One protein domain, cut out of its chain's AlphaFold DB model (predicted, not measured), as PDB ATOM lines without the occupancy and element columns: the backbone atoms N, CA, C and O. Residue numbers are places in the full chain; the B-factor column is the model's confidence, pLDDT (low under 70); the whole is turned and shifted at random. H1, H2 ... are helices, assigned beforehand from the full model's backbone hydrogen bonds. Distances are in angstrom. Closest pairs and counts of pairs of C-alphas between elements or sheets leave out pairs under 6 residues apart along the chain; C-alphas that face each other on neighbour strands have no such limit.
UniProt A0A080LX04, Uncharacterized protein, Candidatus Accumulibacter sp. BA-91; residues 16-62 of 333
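What this domain is: This is residues 16 to 62 of the 333 residues of an uncharacterized protein of Candidatus Accumulibacter sp. BA-91 (UniProt A0A080LX04). H3 and H2 make an open V that starts where Glu 30 and Val 50 come near each other, and H1 sits in its mouth, crossing H3 at about a right angle. The printed part has 47 residues, with three named helices in the order H1, H2, H3 and no named strand, an all helix class. It is compact, with a radius of gyration of the C-alphas of 9.7 A, and spans 28 by 18 by 16 A.

How they stand to each other: H3, residues 50 to 62, touches H1, residues 16 to 24, with residues 53 to 58 alone, about perpendicular at 89 degrees; the closest C-alphas, of Ala 19 and Ala 57, are 5.4 A apart. H1 touches H2, residues 30 to 39, closest at the C-alphas of Leu 18 and Gly 37, 6.9 A, at a steep tilt of 53 degrees, opposite ways. H2 and H3 are close but not clearly touching. In H1, H2 and H3 every O i to N i+4 pair is within hydrogen-bond range.

Where its parts are: H3 is 17.8 A long, H2 14.2 A and H1 12.7 A. C-alpha 16 is at (16.326, 14.609, 15.749), C-alpha 62 at (2.262, 14.442, 21.795).

The domain as a whole: The two C-alphas farthest apart, of Gly 44 and Lys 62, are 29.0 A apart. The printed part has no cut. The link from H1 to H2 is tight, that from H2 to H3 short. Residues 59 to 62 have pLDDT under 70.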
ATOM      1  N   GLY A  16      17.649  15.080  16.164       78.62
ATOM      2  CA  GLY A  16      16.326  14.609  15.749       78.62
ATOM      3  C   GLY A  16      16.233  13.086  15.609       78.62
ATOM      4  O   GLY A  16      15.231  12.499  16.023       78.62
ATOM      5  N   ASP A  17      17.283  12.440  15.102       82.25
ATOM      6  CA  ASP A  17      17.335  10.981  14.958       82.25
ATOM      7  C   ASP A  17      17.492  10.300  16.316       82.25
ATOM      8  O   ASP A  17      16.848   9.284  16.578       82.25
ATOM      9  N   LEU A  18      18.265  10.912  17.222       87.19
ATOM     10  CA  LEU A  18      18.362  10.465  18.611       87.19
ATOM     11  C   LEU A  18      16.994  10.520  19.301       87.19
ATOM     12  O   LEU A  18      16.568   9.522  19.868       87.19
ATOM     13  N   ALA A  19      16.270  11.640  19.203       82.62
ATOM     14  CA  ALA A  19      14.930  11.757  19.781       82.62
ATOM     15  C   ALA A  19      13.950  10.715  19.205       82.62
ATOM     16  O   ALA A  19      13.157  10.130  19.940       82.62
ATOM     17  N   THR A  20      14.041  10.440  17.901       81.75
ATOM     18  CA  THR A  20      13.209   9.428  17.230       81.75
ATOM     19  C   THR A  20      13.551   8.008  17.691       81.75
ATOM     20  O   THR A  20      12.650   7.199  17.903       81.75
ATOM     21  N   ALA A  21      14.837   7.700  17.881       87.81
ATOM     22  CA  ALA A  21      15.286   6.417  18.413       87.81
ATOM     23  C   ALA A  21      14.843   6.220  19.871       87.81
ATOM     24  O   ALA A  21      14.358   5.144  20.216       87.81
ATOM     25  N   LEU A  22      14.934   7.263  20.705       85.56
ATOM     26  CA  LEU A  22      14.492   7.219  22.105       85.56
ATOM     27  C   LEU A  22      13.006   6.910  22.240       85.56
ATOM     28  O   LEU A  22      12.626   6.092  23.072       85.56
ATOM     29  N   ALA A  23      12.185   7.500  21.377       82.56
ATOM     30  CA  ALA A  23      10.754   7.246  21.356       82.56
ATOM     31  C   ALA A  23      10.364   5.820  20.933       82.56
ATOM     32  O   ALA A  23       9.253   5.385  21.217       82.56
ATOM     33  N   ARG A  24      11.238   5.110  20.209       88.31
ATOM     34  CA  ARG A  24      10.952   3.765  19.682       88.31
ATOM     35  C   ARG A  24      11.575   2.636  20.496       88.31
ATOM     36  O   ARG A  24      11.074   1.523  20.427       88.31
ATOM     37  N   LEU A  25      12.678   2.897  21.196       88.19
ATOM     38  CA  LEU A  25      13.508   1.861  21.824       88.19
ATOM     39  C   LEU A  25      13.273   1.690  23.332       88.19
ATOM     40  O   LEU A  25      14.068   1.001  23.962       88.19
ATOM     41  N   GLU A  26      12.230   2.310  23.902       85.19
ATOM     42  CA  GLU A  26      11.881   2.238  25.338       85.19
ATOM     43  C   GLU A  26      13.117   2.267  26.255       85.19
ATOM     44  O   GLU A  26      13.372   1.370  27.060       85.19
ATOM     45  N   ILE A  27      13.954   3.294  26.089       88.00
ATOM     46  CA  ILE A  27      15.210   3.389  26.833       88.00
ATOM     47  C   ILE A  27      14.920   3.745  28.292       88.00
ATOM     48  O   ILE A  27      14.331   4.785  28.564       88.00
ATOM     49  N   VAL A  28      15.393   2.918  29.228       88.62
ATOM     50  CA  VAL A  28      15.137   3.076  30.673       88.62
ATOM     51  C   VAL A  28      16.368   3.521  31.469       88.62
ATOM     52  O   VAL A  28      16.269   3.791  32.661       88.62
ATOM     53  N   SER A  29      17.546   3.601  30.839       90.88
ATOM     54  CA  SER A  29      18.803   3.892  31.541       90.88
ATOM     55  C   SER A  29      19.778   4.767  30.750       90.88
ATOM     56  O   SER A  29      19.841   4.736  29.519       90.88
ATOM     57  N   GLU A  30      20.631   5.505  31.468       89.50
ATOM     58  CA  GLU A  30      21.682   6.338  30.861       89.50
ATOM     59  C   GLU A  30      22.760   5.509  30.151       89.50
ATOM     60  O   GLU A  30      23.427   5.979  29.226       89.50
ATOM     61  N   ALA A  31      22.950   4.255  30.569       89.69
ATOM     62  CA  ALA A  31      23.850   3.327  29.898       89.69
ATOM     63  C   ALA A  31      23.353   3.004  28.479       89.69
ATOM     64  O   ALA A  31      24.122   3.103  27.523       89.69
ATOM     65  N   GLN A  32      22.062   2.703  28.327       91.12
ATOM     66  CA  GLN A  32      21.428   2.456  27.030       91.12
ATOM     67  C   GLN A  32      21.411   3.715  26.150       91.12
ATOM     68  O   GLN A  32      21.751   3.634  24.970       91.12
ATOM     69  N   LEU A  33      21.127   4.891  26.726       90.88
ATOM     70  CA  LEU A  33      21.206   6.175  26.017       90.88
ATOM     71  C   LEU A  33      22.608   6.412  25.430       90.88
ATOM     72  O   LEU A  33      22.742   6.780  24.264       90.88
ATOM     73  N   ARG A  34      23.667   6.131  26.201       89.62
ATOM     74  CA  ARG A  34      25.059   6.227  25.725       89.62
ATOM     75  C   ARG A  34      25.391   5.210  24.634       89.62
ATOM     76  O   ARG A  34      26.226   5.491  23.775       89.62
ATOM     77  N   VAL A  35      24.790   4.022  24.659       92.88
ATOM     78  CA  VAL A  35      24.957   3.024  23.589       92.88
ATOM     79  C   VAL A  35      24.296   3.518  22.304       92.88
ATOM     80  O   VAL A  35      24.969   3.585  21.278       92.88
ATOM     81  N   VAL A  36      23.044   3.972  22.368       91.06
ATOM     82  CA  VAL A  36      22.322   4.495  21.198       91.06
ATOM     83  C   VAL A  36      22.985   5.757  20.642       91.06
ATOM     84  O   VAL A  36      23.199   5.852  19.435       91.06
ATOM     85  N   GLY A  37      23.424   6.676  21.506       90.75
ATOM     86  CA  GLY A  37      24.203   7.848  21.103       90.75
ATOM     87  C   GLY A  37      25.492   7.468  20.371       90.75
ATOM     88  O   GLY A  37      25.804   8.057  19.340       90.75
ATOM     89  N   ARG A  38      26.214   6.433  20.826       90.00
ATOM     90  CA  ARG A  38      27.398   5.914  20.116       90.00
ATOM     91  C   ARG A  38      27.044   5.283  18.769       90.00
ATOM     92  O   ARG A  38      27.736   5.565  17.794       90.00
ATOM     93  N   CYS A  39      25.968   4.502  18.688       90.62
ATOM     94  CA  CYS A  39      25.492   3.911  17.431       90.62
ATOM     95  C   CYS A  39      25.119   4.977  16.388       90.62
ATOM     96  O   CYS A  39      25.354   4.781  15.197       90.62
ATOM     97  N   LEU A  40      24.598   6.120  16.839       88.50
ATOM     98  CA  LEU A  40      24.247   7.271  16.002       88.50
ATOM     99  C   LEU A  40      25.428   8.219  15.719       88.50
ATOM    100  O   LEU A  40      25.265   9.199  15.002       88.50
ATOM    101  N   GLY A  41      26.625   7.946  16.247       89.12
ATOM    102  CA  GLY A  41      27.810   8.789  16.039       89.12
ATOM    103  C   GLY A  41      27.899  10.018  16.953       89.12
ATOM    104  O   GLY A  41      28.768  10.862  16.761       89.12
ATOM    105  N   LEU A  42      27.058  10.104  17.985       88.56
ATOM    106  CA  LEU A  42      27.002  11.193  18.968       88.56
ATOM    107  C   LEU A  42      27.791  10.885  20.260       88.56
ATOM    108  O   LEU A  42      27.529  11.458  21.315       88.56
ATOM    109  N   GLY A  43      28.761   9.968  20.202       81.81
ATOM    110  CA  GLY A  43      29.443   9.394  21.372       81.81
ATOM    111  C   GLY A  43      30.297  10.343  22.227       81.81
ATOM    112  O   GLY A  43      30.861   9.889  23.217       81.81
ATOM    113  N   GLY A  44      30.412  11.624  21.863       79.19
ATOM    114  CA  GLY A  44      31.149  12.647  22.616       79.19
ATOM    115  C   GLY A  44      30.270  13.707  23.283       79.19
ATOM    116  O   GLY A  44      30.802  14.607  23.927       79.19
ATOM    117  N   LEU A  45      28.947  13.635  23.116       79.38
ATOM    118  CA  LEU A  45      28.026  14.589  23.726       79.38
ATOM    119  C   LEU A  45      27.614  14.102  25.116       79.38
ATOM    120  O   LEU A  45      27.213  12.951  25.296       79.38
ATOM    121  N   SER A  46      27.712  14.994  26.101       78.62
ATOM    122  CA  SER A  46      27.089  14.780  27.402       78.62
ATOM    123  C   SER A  46      25.601  15.076  27.257       78.62
ATOM    124  O   SER A  46      25.195  16.208  26.994       78.62
ATOM    125  N   PHE A  47      24.797  14.027  27.343       73.62
ATOM    126  CA  PHE A  47      23.351  14.137  27.377       73.62
ATOM    127  C   PHE A  47      22.916  14.350  28.828       73.62
ATOM    128  O   PHE A  47      23.467  13.717  29.726       73.62
ATOM    129  N   GLY A  48      21.933  15.225  29.060       74.50
ATOM    130  CA  GLY A  48      21.255  15.288  30.358       74.50
ATOM    131  C   GLY A  48      20.591  13.950  30.708       74.50
ATOM    132  O   GLY A  48      20.579  13.020  29.897       74.50
ATOM    133  N   SER A  49      20.011  13.851  31.906       80.69
ATOM    134  CA  SER A  49      19.371  12.610  32.360       80.69
ATOM    135  C   SER A  49      18.327  12.100  31.359       80.69
ATOM    136  O   SER A  49      17.640  12.886  30.694       80.69
ATOM    137  N   VAL A  50      18.177  10.774  31.271       77.50
ATOM    138  CA  VAL A  50      17.218  10.105  30.364       77.50
ATOM    139  C   VAL A  50      15.816  10.705  30.492       77.50
ATOM    140  O   VAL A  50      15.188  10.998  29.479       77.50
ATOM    141  N   GLY A  51      15.376  11.008  31.719       74.94
ATOM    142  CA  GLY A  51      14.070  11.622  31.974       74.94
ATOM    143  C   GLY A  51      13.880  12.981  31.293       74.94
ATOM    144  O   GLY A  51      12.793  13.273  30.796       74.94
ATOM    145  N   THR A  52      14.935  13.791  31.182       78.12
ATOM    146  CA  THR A  52      14.863  15.111  30.531       78.12
ATOM    147  C   THR A  52      14.658  14.967  29.022       78.12
ATOM    148  O   THR A  52      13.818  15.641  28.425       78.12
ATOM    149  N   LEU A  53      15.394  14.045  28.398       74.62
ATOM    150  CA  LEU A  53      15.321  13.800  26.957       74.62
ATOM    151  C   LEU A  53      14.048  13.066  26.545       74.62
ATOM    152  O   LEU A  53      13.492  13.357  25.487       74.62
ATOM    153  N   GLN A  54      13.561  12.159  27.387       74.25
ATOM    154  CA  GLN A  54      12.316  11.441  27.150       74.25
ATOM    155  C   GLN A  54      11.114  12.376  27.263       74.25
ATOM    156  O   GLN A  54      10.261  12.369  26.384       74.25
ATOM    157  N   THR A  55      11.125  13.301  28.230       75.12
ATOM    158  CA  THR A  55      10.111  14.363  28.328       75.12
ATOM    159  C   THR A  55      10.079  15.238  27.067       75.12
ATOM    160  O   THR A  55       9.004  15.559  26.560       75.12
ATOM    161  N   ALA A  56      11.244  15.589  26.507       73.00
ATOM    162  CA  ALA A  56      11.330  16.359  25.264       73.00
ATOM    163  C   ALA A  56      10.878  15.557  24.026       73.00
ATOM    164  O   ALA A  56      10.197  16.100  23.151       73.00
ATOM    165  N   ALA A  57      11.226  14.269  23.947       70.44
ATOM    166  CA  ALA A  57      10.794  13.374  22.872       70.44
ATOM    167  C   ALA A  57       9.272  13.142  22.913       70.44
ATOM    168  O   ALA A  57       8.594  13.287  21.891       70.44
ATOM    169  N   ASP A  58       8.724  12.899  24.103       70.38
ATOM    170  CA  ASP A  58       7.296  12.705  24.342       70.38
ATOM    171  C   ASP A  58       6.493  13.973  24.061       70.38
ATOM    172  O   ASP A  58       5.429  13.894  23.450       70.38
ATOM    173  N   ALA A  59       6.997  15.155  24.435       69.12
ATOM    174  CA  ALA A  59       6.367  16.428  24.082       69.12
ATOM    175  C   ALA A  59       6.242  16.596  22.556       69.12
ATOM    176  O   ALA A  59       5.233  17.094  22.056       69.12
ATOM    177  N   ARG A  60       7.233  16.110  21.798       65.31
ATOM    178  CA  ARG A  60       7.250  16.180  20.332       65.31
ATOM    179  C   ARG A  60       6.294  15.179  19.676       65.31
ATOM    180  O   ARG A  60       5.641  15.527  18.697       65.31
ATOM    181  N   LEU A  61       6.161  13.970  20.227       63.78
ATOM    182  CA  LEU A  61       5.188  12.963  19.767       63.78
ATOM    183  C   LEU A  61       3.747  13.282  20.179       63.78
ATOM    184  O   LEU A  61       2.810  12.971  19.441       63.78
ATOM    185  N   LYS A  62       3.563  13.950  21.321       55.88
ATOM    186  CA  LYS A  62       2.262  14.442  21.795       55.88
ATOM    187  C   LYS A  62       1.790  15.698  21.062       55.88
ATOM    188  O   LYS A  62       0.598  15.980  21.098       55.88
TER     189      LYS A  62